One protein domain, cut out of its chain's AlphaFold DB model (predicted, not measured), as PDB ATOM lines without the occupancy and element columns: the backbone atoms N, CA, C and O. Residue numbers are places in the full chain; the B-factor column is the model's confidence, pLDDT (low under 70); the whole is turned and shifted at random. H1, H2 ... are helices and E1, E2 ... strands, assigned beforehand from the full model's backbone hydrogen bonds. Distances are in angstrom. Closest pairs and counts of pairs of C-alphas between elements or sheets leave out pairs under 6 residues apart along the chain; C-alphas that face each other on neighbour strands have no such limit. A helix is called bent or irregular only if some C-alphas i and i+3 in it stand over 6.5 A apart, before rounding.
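Overview. This is residues 20 to 175 of the 475 residues of the protein "Helicase C-terminal domain-containing protein" of Sphaeroforma arctica JP610 (UniProt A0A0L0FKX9). Two small lobes stand in a row, each built on a pair of parallel strands. In one lobe H4 and H5 pack on E1 of the pair E1 and E2, H3 packs on H5, and H1 lies at the lobe's far end; in the other, H6 packs on the pair E3 and E4 with its residues 141 to 145, and H7, which touches H6, makes the opposite end of the row. The printed part has 156 residues, with seven named helices and four named strands in the order H1 H2 H3 H4 E1 H5 E2 E3 H6 E4 H7; the class is mixed, helices and strands. It is compact, with a radius of gyration of the C-alphas of 17.1 A, and spans 53 by 36 by 23 A.

Arrangement. H1, residues 20 to 30, and H3, residues 53 to 66, are close but not clearly touching, with Val 24 and Asn 57 the closest C-alphas at 7.0 A. H2, residues 45 to 48, touches no helix. H4, residues 69 to 80, comes closest to E1, residues 83 to 86, at the C-alphas of Gly 78 and Ala 84, 5.8 A apart. H5, residues 92 to 103, touches H3 with residues 93 to 97 alone, at a shallow tilt of 28 degrees, opposite ways; the closest C-alphas are Leu 63 and Ala 93, 5.8 A. E1 and E2, residues 109 to 112, are parallel neighbours, with N 84 and O 109 within hydrogen-bond range at 2.9 A. E1, H5 and E2 form a strand-helix-strand unit, two parallel neighbour strands with a helix between, with a right-handed crossover. E3, residues 126 to 130, and E2 are near each other, with 5 pairs of C-alphas within 10 A. E3 and E4, residues 158 to 162, are parallel neighbours, with N 129 and O 160 at 2.8 A; with H6, residues 138 to 145, they form a second such unit, also right-handed. H6 touches H7, residues 166 to 174, about perpendicular at 89 degrees, with Ser 138 and Leu 172 closest at 4.5 A between C-alphas. In H1, H3, H4, H5, H6 and H7 every O i to N i+4 pair is within hydrogen-bond range; H2 is too short for such a pair, and its one O i to N i+3 pair is not within range.

Along the chain. H1 begins at C-alpha 20, (-14.296, -45.678, -29.629), and is 14.5 A long. H2 is only just irregular, its C-alphas 45 and 48 being 6.7 A apart. H3 is 20.3 A long, H4 16.0 A, H5 16.7 A, H6 10.3 A and H7 12.1 A. E1 measures 10.4 A, E2 9.7 A, E3 13.1 A and E4 13.3 A. H7 ends at C-alpha 174, (-38.988, -45.634, 15.032).

Size, cuts and confidence. The two C-alphas farthest apart are those of Arg 21 and Ala 167, 53.4 A. The printed part has no cut. The links H1 to H2, E2 to E3 and H6 to E4 are long. The mean pLDDT of the printed part is 74.2; residues 20 to 55, 119 to 121 and 131 to 135 are under 70.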
ATOM      1  N   ARG A  20     -13.424 -44.871 -30.506       43.84
ATOM      2  CA  ARG A  20     -14.296 -45.678 -29.629       43.84
ATOM      3  C   ARG A  20     -13.649 -47.004 -29.191       43.84
ATOM      4  O   ARG A  20     -13.831 -47.435 -28.059       43.84
ATOM      5  N   ARG A  21     -12.860 -47.623 -30.076       41.22
ATOM      6  CA  ARG A  21     -12.126 -48.874 -29.824       41.22
ATOM      7  C   ARG A  21     -10.994 -48.686 -28.809       41.22
ATOM      8  O   ARG A  21     -10.856 -49.500 -27.900       41.22
ATOM      9  N   LEU A  22     -10.251 -47.586 -28.933       44.34
ATOM     10  CA  LEU A  22      -9.211 -47.182 -27.988       44.34
ATOM     11  C   LEU A  22      -9.805 -46.794 -26.634       44.34
ATOM     12  O   LEU A  22      -9.230 -47.154 -25.620       44.34
ATOM     13  N   TRP A  23     -10.983 -46.164 -26.598       49.88
ATOM     14  CA  TRP A  23     -11.683 -45.884 -25.341       49.88
ATOM     15  C   TRP A  23     -12.124 -47.168 -24.627       49.88
ATOM     16  O   TRP A  23     -11.964 -47.260 -23.423       49.88
ATOM     17  N   VAL A  24     -12.629 -48.186 -25.336       47.69
ATOM     18  CA  VAL A  24     -13.009 -49.474 -24.716       47.69
ATOM     19  C   VAL A  24     -11.783 -50.227 -24.184       47.69
ATOM     20  O   VAL A  24     -11.839 -50.804 -23.099       47.69
ATOM     21  N   GLN A  25     -10.665 -50.201 -24.913       47.41
ATOM     22  CA  GLN A  25      -9.392 -50.754 -24.434       47.41
ATOM     23  C   GLN A  25      -8.835 -49.951 -23.252       47.41
ATOM     24  O   GLN A  25      -8.411 -50.544 -22.269       47.41
ATOM     25  N   HIS A  26      -8.918 -48.622 -23.307       44.72
ATOM     26  CA  HIS A  26      -8.478 -47.734 -22.240       44.72
ATOM     27  C   HIS A  26      -9.363 -47.848 -20.999       44.72
ATOM     28  O   HIS A  26      -8.852 -47.908 -19.896       44.72
ATOM     29  N   ALA A  27     -10.681 -47.969 -21.145       46.72
ATOM     30  CA  ALA A  27     -11.596 -48.245 -20.046       46.72
ATOM     31  C   ALA A  27     -11.255 -49.587 -19.391       46.72
ATOM     32  O   ALA A  27     -11.303 -49.681 -18.181       46.72
ATOM     33  N   ARG A  28     -10.818 -50.605 -20.141       47.44
ATOM     34  CA  ARG A  28     -10.313 -51.853 -19.542       47.44
ATOM     35  C   ARG A  28      -9.008 -51.678 -18.761       47.44
ATOM     36  O   ARG A  28      -8.794 -52.434 -17.823       47.44
ATOM     37  N   THR A  29      -8.156 -50.728 -19.147       42.25
ATOM     38  CA  THR A  29      -6.876 -50.448 -18.472       42.25
ATOM     39  C   THR A  29      -6.966 -49.372 -17.379       42.25
ATOM     40  O   THR A  29      -6.111 -49.344 -16.507       42.25
ATOM     41  N   VAL A  30      -7.970 -48.484 -17.432       40.44
ATOM     42  CA  VAL A  30      -8.163 -47.295 -16.567       40.44
ATOM     43  C   VAL A  30      -9.390 -47.390 -15.672       40.44
ATOM     44  O   VAL A  30      -9.451 -46.678 -14.671       40.44
ATOM     45  N   LEU A  31     -10.322 -48.315 -15.935       43.94
ATOM     46  CA  LEU A  31     -11.035 -48.937 -14.824       43.94
ATOM     47  C   LEU A  31      -9.924 -49.538 -13.972       43.94
ATOM     48  O   LEU A  31      -9.376 -50.590 -14.305       43.94
ATOM     49  N   TRP A  32      -9.538 -48.794 -12.936       40.66
ATOM     50  CA  TRP A  32      -8.607 -49.228 -11.910       40.66
ATOM     51  C   TRP A  32      -8.963 -50.677 -11.562       40.66
ATOM     52  O   TRP A  32     -10.154 -51.019 -11.627       40.66
ATOM     53  N   PRO A  33      -8.008 -51.546 -11.188       41.16
ATOM     54  CA  PRO A  33      -8.391 -52.755 -10.478       41.16
ATOM     55  C   PRO A  33      -9.279 -52.298  -9.319       41.16
ATOM     56  O   PRO A  33      -8.799 -51.665  -8.381       41.16
ATOM     57  N   VAL A  34     -10.596 -52.492  -9.469       42.12
ATOM     58  CA  VAL A  34     -11.581 -52.131  -8.457       42.12
ATOM     59  C   VAL A  34     -11.096 -52.861  -7.232       42.12
ATOM     60  O   VAL A  34     -10.942 -54.084  -7.297       42.12
ATOM     61  N   ASP A  35     -10.758 -52.100  -6.192       41.44
ATOM     62  CA  ASP A  35     -10.201 -52.647  -4.968       41.44
ATOM     63  C   ASP A  35     -11.030 -53.891  -4.598       41.44
ATOM     64  O   ASP A  35     -12.263 -53.793  -4.517       41.44
ATOM     65  N   PRO A  36     -10.402 -55.077  -4.474       42.47
ATOM     66  CA  PRO A  36     -11.105 -56.316  -4.170       42.47
ATOM     67  C   PRO A  36     -12.019 -56.203  -2.941       42.47
ATOM     68  O   PRO A  36     -13.018 -56.916  -2.874       42.47
ATOM     69  N   ALA A  37     -11.740 -55.274  -2.017       38.59
ATOM     70  CA  ALA A  37     -12.579 -54.975  -0.857       38.59
ATOM     71  C   ALA A  37     -13.924 -54.287  -1.195       38.59
ATOM     72  O   ALA A  37     -14.849 -54.295  -0.376       38.59
ATOM     73  N   TYR A  38     -14.052 -53.711  -2.393       41.19
ATOM     74  CA  TYR A  38     -15.207 -52.931  -2.859       41.19
ATOM     75  C   TYR A  38     -15.835 -53.468  -4.163       41.19
ATOM     76  O   TYR A  38     -16.821 -52.909  -4.648       41.19
ATOM     77  N   SER A  39     -15.316 -54.570  -4.718       38.88
ATOM     78  CA  SER A  39     -15.888 -55.273  -5.875       38.88
ATOM     79  C   SER A  39     -16.980 -56.258  -5.445       38.88
ATOM     80  O   SER A  39     -16.750 -57.183  -4.670       38.88
ATOM     81  N   PHE A  40     -18.183 -56.108  -6.004       45.31
ATOM     82  CA  PHE A  40     -19.361 -56.922  -5.683       45.31
ATOM     83  C   PHE A  40     -19.315 -58.364  -6.246       45.31
ATOM     84  O   PHE A  40     -20.276 -59.110  -6.062       45.31
ATOM     85  N   ARG A  41     -18.230 -58.785  -6.918       38.88
ATOM     86  CA  ARG A  41     -18.059 -60.140  -7.477       38.88
ATOM     87  C   ARG A  41     -16.632 -60.657  -7.263       38.88
ATOM     88  O   ARG A  41     -15.669 -59.954  -7.571       38.88
ATOM     89  N   GLY A  42     -16.503 -61.910  -6.814       41.06
ATOM     90  CA  GLY A  42     -15.265 -62.679  -6.980       41.06
ATOM     91  C   GLY A  42     -14.932 -62.818  -8.470       41.06
ATOM     92  O   GLY A  42     -15.838 -62.782  -9.307       41.06
ATOM     93  N   GLN A  43     -13.649 -62.955  -8.820       39.06
ATOM     94  CA  GLN A  43     -13.186 -63.008 -10.220       39.06
ATOM     95  C   GLN A  43     -13.959 -64.026 -11.086       39.06
ATOM     96  O   GLN A  43     -14.156 -63.788 -12.273       39.06
ATOM     97  N   THR A  44     -14.470 -65.100 -10.481       37.34
ATOM     98  CA  THR A  44     -15.276 -66.157 -11.106       37.34
ATOM     99  C   THR A  44     -16.734 -65.777 -11.386       37.34
ATOM    100  O   THR A  44     -17.294 -66.243 -12.367       37.34
ATOM    101  N   ALA A  45     -17.359 -64.885 -10.609       38.25
ATOM    102  CA  ALA A  45     -18.756 -64.475 -10.825       38.25
ATOM    103  C   ALA A  45     -18.916 -63.436 -11.953       38.25
ATOM    104  O   ALA A  45     -20.037 -63.124 -12.363       38.25
ATOM    105  N   ARG A  46     -17.811 -62.888 -12.485       42.41
ATOM    106  CA  ARG A  46     -17.829 -62.023 -13.681       42.41
ATOM    107  C   ARG A  46     -18.422 -62.734 -14.906       42.41
ATOM    108  O   ARG A  46     -18.983 -62.059 -15.758       42.41
ATOM    109  N   SER A  47     -18.375 -64.067 -14.945       39.59
ATOM    110  CA  SER A  47     -18.519 -64.850 -16.170       39.59
ATOM    111  C   SER A  47     -19.937 -65.060 -16.723       39.59
ATOM    112  O   SER A  47     -20.043 -65.683 -17.769       39.59
ATOM    113  N   ASN A  48     -21.026 -64.611 -16.081       41.28
ATOM    114  CA  ASN A  48     -22.360 -65.111 -16.479       41.28
ATOM    115  C   ASN A  48     -23.461 -64.090 -16.816       41.28
ATOM    116  O   ASN A  48     -24.531 -64.531 -17.210       41.28
ATOM    117  N   GLU A  49     -23.254 -62.766 -16.743       45.22
ATOM    118  CA  GLU A  49     -24.359 -61.817 -17.061       45.22
ATOM    119  C   GLU A  49     -23.978 -60.517 -17.795       45.22
ATOM    120  O   GLU A  49     -24.861 -59.790 -18.236       45.22
ATOM    121  N   MET A  50     -22.693 -60.197 -17.958       51.59
ATOM    122  CA  MET A  50     -22.238 -59.062 -18.778       51.59
ATOM    123  C   MET A  50     -20.846 -59.412 -19.296       51.59
ATOM    124  O   MET A  50     -19.836 -58.923 -18.787       51.59
ATOM    125  N   ASN A  51     -20.794 -60.388 -20.196       44.62
ATOM    126  CA  ASN A  51     -19.564 -61.128 -20.449       44.62
ATOM    127  C   ASN A  51     -18.909 -60.835 -21.794       44.62
ATOM    128  O   ASN A  51     -17.881 -61.433 -22.102       44.62
ATOM    129  N   ASP A  52     -19.449 -59.903 -22.577       53.41
ATOM    130  CA  ASP A  52     -18.912 -59.642 -23.899       53.41
ATOM    131  C   ASP A  52     -18.549 -58.165 -24.109       53.41
ATOM    132  O   ASP A  52     -19.220 -57.230 -23.666       53.41
ATOM    133  N   VAL A  53     -17.421 -57.943 -24.790       49.53
ATOM    134  CA  VAL A  53     -16.931 -56.616 -25.214       49.53
ATOM    135  C   VAL A  53     -18.031 -55.884 -25.992       49.53
ATOM    136  O   VAL A  53     -18.113 -54.652 -25.983       49.53
ATOM    137  N   THR A  54     -18.871 -56.668 -26.667       55.88
ATOM    138  CA  THR A  54     -20.030 -56.247 -27.446       55.88
ATOM    139  C   THR A  54     -21.076 -55.532 -26.584       55.88
ATOM    140  O   THR A  54     -21.542 -54.473 -27.006       55.88
ATOM    141  N   ASP A  55     -21.349 -55.987 -25.356       68.88
ATOM    142  CA  ASP A  55     -22.340 -55.382 -24.453       68.88
ATOM    143  C   ASP A  55     -21.893 -54.006 -23.949       68.88
ATOM    144  O   ASP A  55     -22.637 -53.025 -24.021       68.88
ATOM    145  N   LEU A  56     -20.640 -53.887 -23.492       70.50
ATOM    146  CA  LEU A  56     -20.102 -52.601 -23.032       70.50
ATOM    147  C   LEU A  56     -20.045 -51.594 -24.187       70.50
ATOM    148  O   LEU A  56     -20.451 -50.437 -24.046       70.50
ATOM    149  N   ASN A  57     -19.581 -52.047 -25.354       73.25
ATOM    150  CA  ASN A  57     -19.537 -51.216 -26.544       73.25
ATOM    151  C   ASN A  57     -20.946 -50.801 -26.984       73.25
ATOM    152  O   ASN A  57     -21.128 -49.662 -27.413       73.25
ATOM    153  N   TRP A  58     -21.953 -51.664 -26.836       82.38
ATOM    154  CA  TRP A  58     -23.348 -51.329 -27.108       82.38
ATOM    155  C   TRP A  58     -23.860 -50.215 -26.189       82.38
ATOM    156  O   TRP A  58     -24.416 -49.232 -26.687       82.38
ATOM    157  N   TRP A  59     -23.610 -50.301 -24.879       83.00
ATOM    158  CA  TRP A  59     -24.020 -49.276 -23.908       83.00
ATOM    159  C   TRP A  59     -23.388 -47.916 -24.196       83.00
ATOM    160  O   TRP A  59     -24.092 -46.907 -24.303       83.00
ATOM    161  N   VAL A  60     -22.073 -47.901 -24.418       83.00
ATOM    162  CA  VAL A  60     -21.333 -46.699 -24.821       83.00
ATOM    163  C   VAL A  60     -21.898 -46.168 -26.133       83.00
ATOM    164  O   VAL A  60     -22.185 -44.982 -26.273       83.00
ATOM    165  N   THR A  61     -22.142 -47.052 -27.100       81.38
ATOM    166  CA  THR A  61     -22.677 -46.661 -28.402       81.38
ATOM    167  C   THR A  61     -24.027 -45.983 -28.302       81.38
ATOM    168  O   THR A  61     -24.255 -44.942 -28.922       81.38
ATOM    169  N   ARG A  62     -24.912 -46.567 -27.504       83.75
ATOM    170  CA  ARG A  62     -26.246 -46.054 -27.240       83.75
ATOM    171  C   ARG A  62     -26.196 -44.708 -26.522       83.75
ATOM    172  O   ARG A  62     -26.999 -43.842 -26.860       83.75
ATOM    173  N   LEU A  63     -25.259 -44.515 -25.590       83.44
ATOM    174  CA  LEU A  63     -25.078 -43.244 -24.890       83.44
ATOM    175  C   LEU A  63     -24.690 -42.123 -25.858       83.44
ATOM    176  O   LEU A  63     -25.410 -41.134 -25.945       83.44
ATOM    177  N   TYR A  64     -23.612 -42.303 -26.629       82.06
ATOM    178  CA  TYR A  64     -23.129 -41.281 -27.572       82.06
ATOM    179  C   TYR A  64     -24.122 -40.983 -28.707       82.06
ATOM    180  O   TYR A  64     -24.053 -39.917 -29.304       82.06
ATOM    181  N   ARG A  65     -25.057 -41.898 -29.002       80.38
ATOM    182  CA  ARG A  65     -26.152 -41.652 -29.957       80.38
ATOM    183  C   ARG A  65     -27.288 -40.811 -29.362       80.38
ATOM    184  O   ARG A  65     -28.080 -40.253 -30.105       80.38
ATOM    185  N   LYS A  66     -27.452 -40.805 -28.038       76.25
ATOM    186  CA  LYS A  66     -28.625 -40.220 -27.357       76.25
ATOM    187  C   LYS A  66     -28.289 -39.028 -26.465       76.25
ATOM    188  O   LYS A  66     -29.204 -38.438 -25.896       76.25
ATOM    189  N   VAL A  67     -27.011 -38.716 -26.290       75.62
ATOM    190  CA  VAL A  67     -26.508 -37.673 -25.396       75.62
ATOM    191  C   VAL A  67     -25.456 -36.864 -26.142       75.62
ATOM    192  O   VAL A  67     -24.627 -37.440 -26.849       75.62
ATOM    193  N   ARG A  68     -25.466 -35.536 -25.956       75.94
ATOM    194  CA  ARG A  68     -24.441 -34.638 -26.503       75.94
ATOM    195  C   ARG A  68     -23.051 -35.137 -26.126       75.94
ATOM    196  O   ARG A  68     -22.815 -35.496 -24.973       75.94
ATOM    197  N   LYS A  69     -22.118 -35.101 -27.078       73.88
ATOM    198  CA  LYS A  69     -20.766 -35.646 -26.905       73.88
ATOM    199  C   LYS A  69     -20.079 -35.138 -25.631       73.88
ATOM    200  O   LYS A  69     -19.621 -35.943 -24.836       73.88
ATOM    201  N   THR A  70     -20.117 -33.832 -25.376       74.94
ATOM    202  CA  THR A  70     -19.510 -33.210 -24.183       74.94
ATOM    203  C   THR A  70     -20.069 -33.750 -22.862       74.94
ATOM    204  O   THR A  70     -19.320 -33.982 -21.912       74.94
ATOM    205  N   GLN A  71     -21.382 -33.988 -22.799       77.56
ATOM    206  CA  GLN A  71     -22.040 -34.584 -21.635       77.56
ATOM    207  C   GLN A  71     -21.728 -36.078 -21.520       77.56
ATOM    208  O   GLN A  71     -21.423 -36.552 -20.428       77.56
ATOM    209  N   ALA A  72     -21.754 -36.813 -22.635       78.00
ATOM    210  CA  ALA A  72     -21.383 -38.223 -22.668       78.00
ATOM    211  C   ALA A  72     -19.935 -38.425 -22.185       78.00
ATOM    212  O   ALA A  72     -19.693 -39.284 -21.342       78.00
ATOM    213  N   ASP A  73     -19.001 -37.578 -22.618       77.50
ATOM    214  CA  ASP A  73     -17.601 -37.607 -22.186       77.50
ATOM    215  C   ASP A  73     -17.476 -37.398 -20.664       77.50
ATOM    216  O   ASP A  73     -16.701 -38.079 -19.991       77.50
ATOM    217  N   LEU A  74     -18.252 -36.478 -20.076       82.00
ATOM    218  CA  LEU A  74     -18.296 -36.276 -18.622       82.00
ATOM    219  C   LEU A  74     -18.845 -37.505 -17.884       82.00
ATOM    220  O   LEU A  74     -18.251 -37.958 -16.905       82.00
ATOM    221  N   TYR A  75     -19.950 -38.063 -18.369       86.38
ATOM    222  CA  TYR A  75     -20.563 -39.265 -17.812       86.38
ATOM    223  C   TYR A  75     -19.617 -40.464 -17.835       86.38
ATOM    224  O   TYR A  75     -19.490 -41.174 -16.836       86.38
ATOM    225  N   MET A  76     -18.909 -40.655 -18.947       82.00
ATOM    226  CA  MET A  76     -17.952 -41.744 -19.094       82.00
ATOM    227  C   MET A  76     -16.716 -41.556 -18.215       82.00
ATOM    228  O   MET A  76     -16.210 -42.544 -17.690       82.00
ATOM    229  N   ARG A  77     -16.265 -40.314 -17.980       78.44
ATOM    230  CA  ARG A  77     -15.185 -40.025 -17.017       78.44
ATOM    231  C   ARG A  77     -15.547 -40.444 -15.593       78.44
ATOM    232  O   ARG A  77     -14.704 -41.008 -14.903       78.44
ATOM    233  N   GLY A  78     -16.785 -40.192 -15.164       78.62
ATOM    234  CA  GLY A  78     -17.274 -40.657 -13.863       78.62
ATOM    235  C   GLY A  78     -17.318 -42.183 -13.788       78.62
ATOM    236  O   GLY A  78     -16.734 -42.778 -12.884       78.62
ATOM    237  N   ILE A  79     -17.942 -42.820 -14.784       80.56
ATOM    238  CA  ILE A  79     -18.114 -44.279 -14.821       80.56
ATOM    239  C   ILE A  79     -16.772 -45.011 -14.865       80.56
ATOM    240  O   ILE A  79     -16.624 -46.028 -14.196       80.56
ATOM    241  N   ALA A  80     -15.783 -44.487 -15.593       74.62
ATOM    242  CA  ALA A  80     -14.432 -45.049 -15.621       74.62
ATOM    243  C   ALA A  80     -13.761 -45.063 -14.234       74.62
ATOM    244  O   ALA A  80     -12.877 -45.873 -13.990       74.62
ATOM    245  N   ARG A  81     -14.204 -44.198 -13.312       77.25
ATOM    246  CA  ARG A  81     -13.759 -44.154 -11.910       77.25
ATOM    247  C   ARG A  81     -14.695 -44.908 -10.955       77.25
ATOM    248  O   ARG A  81     -14.518 -44.821  -9.746       77.25
ATOM    249  N   GLY A  82     -15.714 -45.600 -11.471       77.81
ATOM    250  CA  GLY A  82     -16.731 -46.287 -10.666       77.81
ATOM    251  C   GLY A  82     -17.777 -45.360 -10.035       77.81
ATOM    252  O   GLY A  82     -18.522 -45.801  -9.162       77.81
ATOM    253  N   ILE A  83     -17.860 -44.094 -10.466       84.94
ATOM    254  CA  ILE A  83     -18.761 -43.080  -9.899       84.94
ATOM    255  C   ILE A  83     -19.855 -42.720 -10.910       84.94
ATOM    256  O   ILE A  83     -19.574 -42.377 -12.058       84.94
ATOM    257  N   ALA A  84     -21.116 -42.728 -10.485       90.38
ATOM    258  CA  ALA A  84     -22.235 -42.336 -11.337       90.38
ATOM    259  C   ALA A  84     -23.269 -41.469 -10.616       90.38
ATOM    260  O   ALA A  84     -23.357 -41.454  -9.390       90.38
ATOM    261  N   MET A  85     -24.083 -40.766 -11.402       91.81
ATOM    262  CA  MET A  85     -25.222 -39.989 -10.911       91.81
ATOM    263  C   MET A  85     -26.538 -40.653 -11.336       91.81
ATOM    264  O   MET A  85     -26.626 -41.220 -12.425       91.81
ATOM    265  N   HIS A  86     -27.592 -40.563 -10.526       89.50
ATOM    266  CA  HIS A  86     -28.925 -41.049 -10.898       89.50
ATOM    267  C   HIS A  86     -30.036 -40.141 -10.366       89.50
ATOM    268  O   HIS A  86     -30.374 -40.138  -9.186       89.50
ATOM    269  N   HIS A  87     -30.635 -39.358 -11.260       86.50
ATOM    270  CA  HIS A  87     -31.819 -38.556 -10.967       86.50
ATOM    271  C   HIS A  87     -32.706 -38.428 -12.208       86.50
ATOM    272  O   HIS A  87     -32.275 -38.673 -13.338       86.50
ATOM    273  N   SER A  88     -33.966 -38.031 -12.019       79.56
ATOM    274  CA  SER A  88     -34.978 -37.951 -13.086       79.56
ATOM    275  C   SER A  88     -34.602 -37.018 -14.249       79.56
ATOM    276  O   SER A  88     -35.067 -37.234 -15.373       79.56
ATOM    277  N   GLY A  89     -33.724 -36.039 -14.014       76.69
ATOM    278  CA  GLY A  89     -33.220 -35.098 -15.021       76.69
ATOM    279  C   GLY A  89     -32.234 -35.701 -16.030       76.69
ATOM    280  O   GLY A  89     -32.101 -35.176 -17.132       76.69
ATOM    281  N   LEU A  90     -31.594 -36.834 -15.724       83.50
ATOM    282  CA  LEU A  90     -30.598 -37.452 -16.611       83.50
ATOM    283  C   LEU A  90     -31.241 -38.238 -17.752       83.50
ATOM    284  O   LEU A  90     -32.321 -38.822 -17.600       83.50
ATOM    285  N   ASN A  91     -30.553 -38.310 -18.895       82.81
ATOM    286  CA  ASN A  91     -31.014 -39.059 -20.064       82.81
ATOM    287  C   ASN A  91     -31.357 -40.518 -19.698       82.81
ATOM    288  O   ASN A  91     -30.651 -41.159 -18.918       82.81
ATOM    289  N   LYS A  92     -32.451 -41.060 -20.254       83.50
ATOM    290  CA  LYS A  92     -32.857 -42.450 -19.985       83.50
ATOM    291  C   LYS A  92     -31.761 -43.443 -20.385       83.50
ATOM    292  O   LYS A  92     -31.512 -44.366 -19.626       83.50
ATOM    293  N   ALA A  93     -31.075 -43.225 -21.509       84.94
ATOM    294  CA  ALA A  93     -29.978 -44.087 -21.947       84.94
ATOM    295  C   ALA A  93     -28.842 -44.151 -20.913       84.94
ATOM    296  O   ALA A  93     -28.326 -45.232 -20.652       84.94
ATOM    297  N   TYR A  94     -28.503 -43.018 -20.284       89.06
ATOM    298  CA  TYR A  94     -27.512 -42.974 -19.208       89.06
ATOM    299  C   TYR A  94     -28.004 -43.693 -17.947       89.06
ATOM    300  O   TYR A  94     -27.287 -44.530 -17.416       89.06
ATOM    301  N   ARG A  95     -29.238 -43.431 -17.495       88.69
ATOM    302  CA  ARG A  95     -29.798 -44.096 -16.302       88.69
ATOM    303  C   ARG A  95     -29.897 -45.611 -16.467       88.69
ATOM    304  O   ARG A  95     -29.480 -46.329 -15.570       88.69
ATOM    305  N   ASP A  96     -30.376 -46.078 -17.620       88.00
ATOM    306  CA  ASP A  96     -30.451 -47.509 -17.941       88.00
ATOM    307  C   ASP A  96     -29.051 -48.153 -17.879       88.00
ATOM    308  O   ASP A  96     -28.892 -49.244 -17.332       88.00
ATOM    309  N   MET A  97     -28.035 -47.460 -18.410       87.81
ATOM    310  CA  MET A  97     -26.640 -47.910 -18.371       87.81
ATOM    311  C   MET A  97     -26.100 -47.952 -16.939       87.81
ATOM    312  O   MET A  97     -25.493 -48.942 -16.548       87.81
ATOM    313  N   VAL A  98     -26.348 -46.909 -16.140       89.12
ATOM    314  CA  VAL A  98     -25.949 -46.847 -14.726       89.12
ATOM    315  C   VAL A  98     -26.592 -47.983 -13.932       89.12
ATOM    316  O   VAL A  98     -25.899 -48.688 -13.211       89.12
ATOM    317  N   GLU A  99     -27.890 -48.226 -14.103       87.19
ATOM    318  CA  GLU A  99     -28.587 -49.332 -13.436       87.19
ATOM    319  C   GLU A  99     -28.019 -50.701 -13.828       87.19
ATOM    320  O   GLU A  99     -27.866 -51.571 -12.969       87.19
ATOM    321  N   ALA A 100     -27.679 -50.902 -15.104       83.75
ATOM    322  CA  ALA A 100     -27.019 -52.122 -15.557       83.75
ATOM    323  C   ALA A 100     -25.621 -52.274 -14.934       83.75
ATOM    324  O   ALA A 100     -25.287 -53.332 -14.410       83.75
ATOM    325  N   PHE A 101     -24.831 -51.203 -14.918       83.62
ATOM    326  CA  PHE A 101     -23.459 -51.217 -14.410       83.62
ATOM    327  C   PHE A 101     -23.378 -51.352 -12.886       83.62
ATOM    328  O   PHE A 101     -22.415 -51.937 -12.392       83.62
ATOM    329  N   ILE A 102     -24.391 -50.892 -12.146       80.81
ATOM    330  CA  ILE A 102     -24.524 -51.174 -10.710       80.81
ATOM    331  C   ILE A 102     -24.745 -52.675 -10.486       80.81
ATOM    332  O   ILE A 102     -24.042 -53.276  -9.677       80.81
ATOM    333  N   ARG A 103     -25.653 -53.320 -11.241       77.69
ATOM    334  CA  ARG A 103     -25.891 -54.777 -11.128       77.69
ATOM    335  C   ARG A 103     -24.650 -55.601 -11.482       77.69
ATOM    336  O   ARG A 103     -24.404 -56.636 -10.868       77.69
ATOM    337  N   SER A 104     -23.857 -55.130 -12.442       74.50
ATOM    338  CA  SER A 104     -22.595 -55.768 -12.835       74.50
ATOM    339  C   SER A 104     -21.419 -55.454 -11.902       74.50
ATOM    340  O   SER A 104     -20.348 -56.027 -12.084       74.50
ATOM    341  N   GLY A 105     -21.584 -54.559 -10.920       73.00
ATOM    342  CA  GLY A 105     -20.528 -54.175  -9.977       73.00
ATOM    343  C   GLY A 105     -19.429 -53.285 -10.570       73.00
ATOM    344  O   GLY A 105     -18.357 -53.182  -9.985       73.00
ATOM    345  N   ILE A 106     -19.673 -52.658 -11.727       77.44
ATOM    346  CA  ILE A 106     -18.747 -51.693 -12.354       77.44
ATOM    347  C   ILE A 106     -18.787 -50.362 -11.595       77.44
ATOM    348  O   ILE A 106     -17.766 -49.699 -11.431       77.44
ATOM    349  N   ILE A 107     -19.976 -49.963 -11.141       83.62
ATOM    350  CA  ILE A 107     -20.183 -48.738 -10.369       83.62
ATOM    351  C   ILE A 107     -20.134 -49.090  -8.887       83.62
ATOM    352  O   ILE A 107     -20.941 -49.888  -8.411       83.62
ATOM    353  N   THR A 108     -19.207 -48.467  -8.166       84.25
ATOM    354  CA  THR A 108     -19.030 -48.615  -6.717       84.25
ATOM    355  C   THR A 108     -19.770 -47.532  -5.943       84.25
ATOM    356  O   THR A 108     -20.304 -47.806  -4.869       84.25
ATOM    357  N   VAL A 109     -19.845 -46.314  -6.489       89.25
ATOM    358  CA  VAL A 109     -20.518 -45.174  -5.855       89.25
ATOM    359  C   VAL A 109     -21.560 -44.592  -6.799       89.25
ATOM    360  O   VAL A 109     -21.251 -44.153  -7.907       89.25
ATOM    361  N   VAL A 110     -22.809 -44.536  -6.338       90.69
ATOM    362  CA  VAL A 110     -23.899 -43.859  -7.043       90.69
ATOM    363  C   VAL A 110     -24.459 -42.732  -6.185       90.69
ATOM    364  O   VAL A 110     -24.872 -42.943  -5.048       90.69
ATOM    365  N   ILE A 111     -24.482 -41.524  -6.743       92.19
ATOM    366  CA  ILE A 111     -25.106 -40.350  -6.130       92.19
ATOM    367  C   ILE A 111     -26.498 -40.212  -6.732       92.19
ATOM    368  O   ILE A 111     -26.628 -40.043  -7.946       92.19
ATOM    369  N   ALA A 112     -27.545 -40.297  -5.914       88.88
ATOM    370  CA  ALA A 112     -28.903 -40.374  -6.427       88.88
ATOM    371  C   ALA A 112     -29.944 -39.608  -5.616       88.88
ATOM    372  O   ALA A 112     -29.793 -39.394  -4.417       88.88
ATOM    373  N   THR A 113     -31.037 -39.245  -6.284       86.31
ATOM    374  CA  THR A 113     -32.251 -38.727  -5.638       86.31
ATOM    375  C   THR A 113     -33.150 -39.868  -5.148       86.31
ATOM    376  O   THR A 113     -33.025 -41.001  -5.617       86.31
ATOM    377  N   LYS A 114     -34.134 -39.563  -4.282       80.56
ATOM    378  CA  LYS A 114     -35.130 -40.512  -3.719       80.56
ATOM    379  C   LYS A 114     -35.711 -41.509  -4.736       80.56
ATOM    380  O   LYS A 114     -36.004 -42.647  -4.384       80.56
ATOM    381  N   SER A 115     -35.847 -41.107  -6.002       75.94
ATOM    382  CA  SER A 115     -36.350 -41.954  -7.089       75.94
ATOM    383  C   SER A 115     -35.579 -43.257  -7.292       75.94
ATOM    384  O   SER A 115     -36.167 -44.208  -7.788       75.94
ATOM    385  N   LEU A 116     -34.289 -43.321  -6.945       80.69
ATOM    386  CA  LEU A 116     -33.514 -44.548  -7.128       80.69
ATOM    387  C   LEU A 116     -33.972 -45.654  -6.177       80.69
ATOM    388  O   LEU A 116     -34.004 -46.814  -6.563       80.69
ATOM    389  N   ALA A 117     -34.374 -45.315  -4.952       73.62
ATOM    390  CA  ALA A 117     -34.802 -46.317  -3.980       73.62
ATOM    391  C   ALA A 117     -36.156 -46.954  -4.321       73.62
ATOM    392  O   ALA A 117     -36.437 -48.074  -3.890       73.62
ATOM    393  N   VAL A 118     -36.971 -46.282  -5.137       70.56
ATOM    394  CA  VAL A 118     -38.297 -46.743  -5.548       70.56
ATOM    395  C   VAL A 118     -38.204 -47.368  -6.943       70.56
ATOM    396  O   VAL A 118     -38.125 -46.664  -7.942       70.56
ATOM    397  N   GLY A 119     -38.237 -48.702  -7.027       64.12
ATOM    398  CA  GLY A 119     -38.462 -49.406  -8.299       64.12
ATOM    399  C   GLY A 119     -37.245 -50.011  -9.008       64.12
ATOM    400  O   GLY A 119     -37.411 -50.566 -10.089       64.12
ATOM    401  N   VAL A 120     -36.048 -49.981  -8.418       69.06
ATOM    402  CA  VAL A 120     -34.888 -50.726  -8.949       69.06
ATOM    403  C   VAL A 120     -34.612 -51.992  -8.144       69.06
ATOM    404  O   VAL A 120     -34.820 -52.030  -6.932       69.06
ATOM    405  N   ASN A 121     -34.147 -53.047  -8.813       69.56
ATOM    406  CA  ASN A 121     -33.770 -54.311  -8.180       69.56
ATOM    407  C   ASN A 121     -32.243 -54.450  -8.109       69.56
ATOM    408  O   ASN A 121     -31.650 -55.232  -8.849       69.56
ATOM    409  N   PHE A 122     -31.596 -53.636  -7.275       77.94
ATOM    410  CA  PHE A 122     -30.214 -53.875  -6.863       77.94
ATOM    411  C   PHE A 122     -30.046 -53.530  -5.372       77.94
ATOM    412  O   PHE A 122     -30.480 -52.457  -4.943       77.94
ATOM    413  N   PRO A 123     -29.483 -54.437  -4.557       80.38
ATOM    414  CA  PRO A 123     -29.096 -54.135  -3.184       80.38
ATOM    415  C   PRO A 123     -27.734 -53.421  -3.152       80.38
ATOM    416  O   PRO A 123     -26.884 -53.653  -4.012       80.38
ATOM    417  N   ILE A 124     -27.516 -52.568  -2.153       87.38
ATOM    418  CA  ILE A 124     -26.252 -51.854  -1.919       87.38
ATOM    419  C   ILE A 124     -25.668 -52.279  -0.571       87.38
ATOM    420  O   ILE A 124     -26.402 -52.676   0.325       87.38
ATOM    421  N   ARG A 125     -24.347 -52.198  -0.393       88.94
ATOM    422  CA  ARG A 125     -23.726 -52.501   0.911       88.94
ATOM    423  C   ARG A 125     -23.999 -51.397   1.938       88.94
ATOM    424  O   ARG A 125     -24.307 -51.674   3.096       88.94
ATOM    425  N   THR A 126     -23.923 -50.146   1.487       91.56
ATOM    426  CA  THR A 126     -24.006 -48.957   2.337       91.56
ATOM    427  C   THR A 126     -24.937 -47.924   1.720       91.56
ATOM    428  O   THR A 126     -24.786 -47.593   0.546       91.56
ATOM    429  N   SER A 127     -25.863 -47.386   2.513       91.62
ATOM    430  CA  SER A 127     -26.681 -46.222   2.155       91.62
ATOM    431  C   SER A 127     -26.167 -44.987   2.889       91.62
ATOM    432  O   SER A 127     -26.047 -45.010   4.113       91.62
ATOM    433  N   VAL A 128     -25.885 -43.909   2.154       91.81
ATOM    434  CA  VAL A 128     -25.403 -42.640   2.718       91.81
ATOM    435  C   VAL A 128     -26.435 -41.545   2.473       91.81
ATOM    436  O   VAL A 128     -26.844 -41.318   1.336       91.81
ATOM    437  N   PHE A 129     -26.840 -40.856   3.536       89.50
ATOM    438  CA  PHE A 129     -27.813 -39.770   3.498       89.50
ATOM    439  C   PHE A 129     -27.127 -38.424   3.724       89.50
ATOM    440  O   PHE A 129     -26.533 -38.188   4.778       89.50
ATOM    441  N   LEU A 130     -27.239 -37.550   2.724       84.69
ATOM    442  CA  LEU A 130     -26.727 -36.182   2.721       84.69
ATOM    443  C   LEU A 130     -27.926 -35.224   2.815       84.69
ATOM    444  O   LEU A 130     -28.387 -34.728   1.790       84.69
ATOM    445  N   ASP A 131     -28.505 -35.032   4.004       69.69
ATOM    446  CA  ASP A 131     -29.651 -34.123   4.175       69.69
ATOM    447  C   ASP A 131     -29.767 -33.580   5.613       69.69
ATOM    448  O   ASP A 131     -29.504 -34.272   6.593       69.69
ATOM    449  N   SER A 132     -30.249 -32.341   5.716       61.53
ATOM    450  CA  SER A 132     -30.717 -31.668   6.936       61.53
ATOM    451  C   SER A 132     -32.010 -32.267   7.524       61.53
ATOM    452  O   SER A 132     -32.449 -31.875   8.605       61.53
ATOM    453  N   GLY A 133     -32.644 -33.199   6.802       61.75
ATOM    454  CA  GLY A 133     -33.839 -33.943   7.208       61.75
ATOM    455  C   GLY A 133     -35.169 -33.288   6.834       61.75
ATOM    456  O   GLY A 133     -36.216 -33.881   7.067       61.75
ATOM    457  N   ARG A 134     -35.178 -32.087   6.240       66.12
ATOM    458  CA  ARG A 134     -36.429 -31.345   5.974       66.12
ATOM    459  C   ARG A 134     -37.370 -32.023   4.974       66.12
ATOM    460  O   ARG A 134     -38.570 -31.784   5.044       66.12
ATOM    461  N   TYR A 135     -36.850 -32.856   4.073       68.31
ATOM    462  CA  TYR A 135     -37.622 -33.439   2.965       68.31
ATOM    463  C   TYR A 135     -37.719 -34.969   3.027       68.31
ATOM    464  O   TYR A 135     -38.107 -35.616   2.050       68.31
ATOM    465  N   MET A 136     -37.367 -35.565   4.168       80.44
ATOM    466  CA  MET A 136     -37.319 -37.012   4.335       80.44
ATOM    467  C   MET A 136     -38.415 -37.489   5.287       80.44
ATOM    468  O   MET A 136     -38.386 -37.201   6.476       80.44
ATOM    469  N   ASP A 137     -39.375 -38.248   4.763       84.06
ATOM    470  CA  ASP A 137     -40.372 -38.949   5.576       84.06
ATOM    471  C   ASP A 137     -39.879 -40.353   5.998       84.06
ATOM    472  O   ASP A 137     -38.968 -40.925   5.387       84.06
ATOM    473  N   SER A 138     -40.492 -40.929   7.044       87.56
ATOM    474  CA  SER A 138     -40.136 -42.264   7.567       87.56
ATOM    475  C   SER A 138     -40.225 -43.357   6.492       87.56
ATOM    476  O   SER A 138     -39.338 -44.204   6.385       87.56
ATOM    477  N   THR A 139     -41.248 -43.320   5.633       87.38
ATOM    478  CA  THR A 139     -41.429 -44.305   4.555       87.38
ATOM    479  C   THR A 139     -40.266 -44.273   3.567       87.38
ATOM    480  O   THR A 139     -39.723 -45.311   3.202       87.38
ATOM    481  N   SER A 140     -39.862 -43.082   3.144       86.44
ATOM    482  CA  SER A 140     -38.794 -42.840   2.178       86.44
ATOM    483  C   SER A 140     -37.445 -43.193   2.768       86.44
ATOM    484  O   SER A 140     -36.645 -43.836   2.092       86.44
ATOM    485  N   PHE A 141     -37.212 -42.822   4.029       89.00
ATOM    486  CA  PHE A 141     -36.024 -43.234   4.763       89.00
ATOM    487  C   PHE A 141     -35.919 -44.761   4.807       89.00
ATOM    488  O   PHE A 141     -34.903 -45.306   4.386       89.00
ATOM    489  N   LYS A 142     -36.997 -45.457   5.194       89.00
ATOM    490  CA  LYS A 142     -37.051 -46.929   5.252       89.00
ATOM    491  C   LYS A 142     -36.874 -47.593   3.888       89.00
ATOM    492  O   LYS A 142     -36.173 -48.594   3.784       89.00
ATOM    493  N   GLN A 143     -37.454 -47.024   2.832       88.56
ATOM    494  CA  GLN A 143     -37.269 -47.494   1.453       88.56
ATOM    495  C   GLN A 143     -35.814 -47.362   0.991       88.56
ATOM    496  O   GLN A 143     -35.297 -48.260   0.329       88.56
ATOM    497  N   MET A 144     -35.146 -46.258   1.339       89.25
ATOM    498  CA  MET A 144     -33.744 -46.021   0.989       89.25
ATOM    499  C   MET A 144     -32.798 -46.887   1.830       89.25
ATOM    500  O   MET A 144     -31.960 -47.595   1.276       89.25
ATOM    501  N   CYS A 145     -32.956 -46.892   3.157       89.88
ATOM    502  CA  CYS A 145     -32.082 -47.645   4.054       89.88
ATOM    503  C   CYS A 145     -32.281 -49.159   3.910       89.88
ATOM    504  O   CYS A 145     -31.319 -49.906   4.032       89.88
ATOM    505  N   GLY A 146     -33.489 -49.615   3.559       88.75
ATOM    506  CA  GLY A 146     -33.797 -51.021   3.288       88.75
ATOM    507  C   GLY A 146     -33.092 -51.598   2.058       88.75
ATOM    508  O   GLY A 146     -33.176 -52.799   1.814       88.75
ATOM    509  N   ARG A 147     -32.391 -50.768   1.273       88.56
ATOM    510  CA  ARG A 147     -31.488 -51.230   0.210       88.56
ATOM    511  C   ARG A 147     -30.113 -51.631   0.729       88.56
ATOM    512  O   ARG A 147     -29.414 -52.337   0.005       88.56
ATOM    513  N   ALA A 148     -29.727 -51.165   1.917       90.88
ATOM    514  CA  ALA A 148     -28.455 -51.500   2.534       90.88
ATOM    515  C   ALA A 148     -28.462 -52.951   3.037       90.88
ATOM    516  O   ALA A 148     -29.400 -53.381   3.705       90.88
ATOM    517  N   GLY A 149     -27.387 -53.680   2.748       88.38
ATOM    518  CA  GLY A 149     -27.227 -55.090   3.089       88.38
ATOM    519  C   GLY A 149     -27.646 -56.004   1.941       88.38
ATOM    520  O   GLY A 149     -28.826 -56.160   1.615       88.38
ATOM    521  N   ARG A 150     -26.661 -56.650   1.315       86.00
ATOM    522  CA  ARG A 150     -26.892 -57.614   0.240       86.00
ATOM    523  C   ARG A 150     -27.112 -59.005   0.816       86.00
ATOM    524  O   ARG A 150     -26.203 -59.603   1.389       86.00
ATOM    525  N   ARG A 151     -28.309 -59.552   0.595       82.25
ATOM    526  CA  ARG A 151     -28.655 -60.926   0.993       82.25
ATOM    527  C   ARG A 151     -27.642 -61.921   0.426       82.25
ATOM    528  O   ARG A 151     -27.446 -61.961  -0.785       82.25
ATOM    529  N   GLY A 152     -27.031 -62.714   1.303       84.62
ATOM    530  CA  GLY A 152     -26.051 -63.740   0.937       84.62
ATOM    531  C   GLY A 152     -24.626 -63.233   0.686       84.62
ATOM    532  O   GLY A 152     -23.776 -64.047   0.346       84.62
ATOM    533  N   PHE A 153     -24.354 -61.931   0.846       79.50
ATOM    534  CA  PHE A 153     -23.014 -61.361   0.641       79.50
ATOM    535  C   PHE A 153     -22.520 -60.497   1.802       79.50
ATOM    536  O   PHE A 153     -21.322 -60.476   2.053       79.50
ATOM    537  N   ASP A 154     -23.410 -59.754   2.463       85.25
ATOM    538  CA  ASP A 154     -23.058 -58.902   3.598       85.25
ATOM    539  C   ASP A 154     -23.673 -59.461   4.887       85.25
ATOM    540  O   ASP A 154     -24.867 -59.772   4.910       85.25
ATOM    541  N   ASP A 155     -22.889 -59.512   5.967       90.44
ATOM    542  CA  ASP A 155     -23.385 -59.880   7.304       90.44
ATOM    543  C   ASP A 155     -24.349 -58.821   7.861       90.44
ATOM    544  O   ASP A 155     -25.306 -59.128   8.572       90.44
ATOM    545  N   CYS A 156     -24.111 -57.551   7.520       91.06
ATOM    546  CA  CYS A 156     -24.954 -56.425   7.894       91.06
ATOM    547  C   CYS A 156     -24.950 -55.325   6.819       91.06
ATOM    548  O   CYS A 156     -24.017 -55.190   6.026       91.06
ATOM    549  N   GLY A 157     -26.022 -54.531   6.781       91.25
ATOM    550  CA  GLY A 157     -26.125 -53.337   5.941       91.25
ATOM    551  C   GLY A 157     -25.722 -52.083   6.710       91.25
ATOM    552  O   GLY A 157     -26.135 -51.900   7.854       91.25
ATOM    553  N   TYR A 158     -24.953 -51.195   6.079       93.94
ATOM    554  CA  TYR A 158     -24.519 -49.948   6.713       93.94
ATOM    555  C   TYR A 158     -25.406 -48.774   6.305       93.94
ATOM    556  O   TYR A 158     -25.691 -48.567   5.124       93.94
ATOM    557  N   VAL A 159     -25.792 -47.961   7.283       92.38
ATOM    558  CA  VAL A 159     -26.543 -46.723   7.070       92.38
ATOM    559  C   VAL A 159     -25.774 -45.576   7.705       92.38
ATOM    560  O   VAL A 159     -25.532 -45.586   8.908       92.38
ATOM    561  N   VAL A 160     -25.382 -44.597   6.892       91.94
ATOM    562  CA  VAL A 160     -24.609 -43.427   7.324       91.94
ATOM    563  C   VAL A 160     -25.427 -42.173   7.059       91.94
ATOM    564  O   VAL A 160     -25.939 -41.984   5.956       91.94
ATOM    565  N   THR A 161     -25.542 -41.298   8.052       89.38
ATOM    566  CA  THR A 161     -26.210 -40.001   7.922       89.38
ATOM    567  C   THR A 161     -25.212 -38.882   8.195       89.38
ATOM    568  O   THR A 161     -24.403 -38.968   9.117       89.38
ATOM    569  N   ILE A 162     -25.253 -37.825   7.384       89.06
ATOM    570  CA  ILE A 162     -24.407 -36.640   7.546       89.06
ATOM    571  C   ILE A 162     -25.323 -35.423   7.670       89.06
ATOM    572  O   ILE A 162     -26.162 -35.191   6.804       89.06
ATOM    573  N   GLY A 163     -25.163 -34.652   8.750       84.12
ATOM    574  CA  GLY A 163     -25.933 -33.422   8.980       84.12
ATOM    575  C   GLY A 163     -27.350 -33.620   9.534       84.12
ATOM    576  O   GLY A 163     -28.085 -32.644   9.668       84.12
ATOM    577  N   LEU A 164     -27.730 -34.849   9.896       84.19
ATOM    578  CA  LEU A 164     -29.040 -35.154  10.472       84.19
ATOM    579  C   LEU A 164     -28.974 -35.184  12.005       84.19
ATOM    580  O   LEU A 164     -28.190 -35.933  12.586       84.19
ATOM    581  N   HIS A 165     -29.828 -34.399  12.668       86.31
ATOM    582  CA  HIS A 165     -29.909 -34.388  14.130       86.31
ATOM    583  C   HIS A 165     -30.389 -35.743  14.672       86.31
ATOM    584  O   HIS A 165     -31.363 -36.308  14.165       86.31
ATOM    585  N   LEU A 166     -29.759 -36.239  15.745       86.69
ATOM    586  CA  LEU A 166     -30.023 -37.574  16.298       86.69
ATOM    587  C   LEU A 166     -31.501 -37.792  16.656       86.69
ATOM    588  O   LEU A 166     -32.046 -38.857  16.379       86.69
ATOM    589  N   ALA A 167     -32.170 -36.773  17.203       88.31
ATOM    590  CA  ALA A 167     -33.597 -36.862  17.523       88.31
ATOM    591  C   ALA A 167     -34.465 -37.106  16.276       88.31
ATOM    592  O   ALA A 167     -35.364 -37.939  16.309       88.31
ATOM    593  N   HIS A 168     -34.161 -36.435  15.158       86.81
ATOM    594  CA  HIS A 168     -34.889 -36.632  13.905       86.81
ATOM    595  C   HIS A 168     -34.605 -38.031  13.340       86.81
ATOM    596  O   HIS A 168     -35.531 -38.746  12.965       86.81
ATOM    597  N   LEU A 169     -33.343 -38.475  13.356       88.31
ATOM    598  CA  LEU A 169     -32.992 -39.837  12.946       88.31
ATOM    599  C   LEU A 169     -33.763 -40.892  13.754       88.31
ATOM    600  O   LEU A 169     -34.340 -41.807  13.168       88.31
ATOM    601  N   ALA A 170     -33.829 -40.741  15.080       89.44
ATOM    602  CA  ALA A 170     -34.598 -41.634  15.943       89.44
ATOM    603  C   ALA A 170     -36.081 -41.661  15.543       89.44
ATOM    604  O   ALA A 170     -36.667 -42.739  15.425       89.44
ATOM    605  N   THR A 171     -36.675 -40.500  15.245       89.50
ATOM    606  CA  THR A 171     -38.045 -40.428  14.724       89.50
ATOM    607  C   THR A 171     -38.196 -41.173  13.397       89.50
ATOM    608  O   THR A 171     -39.130 -41.956  13.265       89.50
ATOM    609  N   LEU A 172     -37.289 -40.998  12.430       89.19
ATOM    610  CA  LEU A 172     -37.372 -41.676  11.125       89.19
ATOM    611  C   LEU A 172     -37.259 -43.201  11.238       89.19
ATOM    612  O   LEU A 172     -37.938 -43.930  10.517       89.19
ATOM    613  N   VAL A 173     -36.420 -43.691  12.154       88.81
ATOM    614  CA  VAL A 173     -36.236 -45.129  12.396       88.81
ATOM    615  C   VAL A 173     -37.474 -45.724  13.077       88.81
ATOM    616  O   VAL A 173     -38.024 -46.728  12.609       88.81
ATOM    617  N   ILE A 174     -37.937 -45.093  14.159       90.75
ATOM    618  CA  ILE A 174     -38.988 -45.634  15.032       90.75
ATOM    619  C   ILE A 174     -40.380 -45.443  14.426       90.75
ATOM    620  O   ILE A 174     -41.212 -46.348  14.510       90.75
ATOM    621  N   ALA A 175     -40.650 -44.297  13.794       89.44
ATOM    622  CA  ALA A 175     -41.985 -43.973  13.304       89.44
ATOM    623  C   ALA A 175     -42.478 -45.036  12.313       89.44
ATOM    624  O   ALA A 175     -41.724 -45.423  11.415       89.44
TER     625      ALA A 175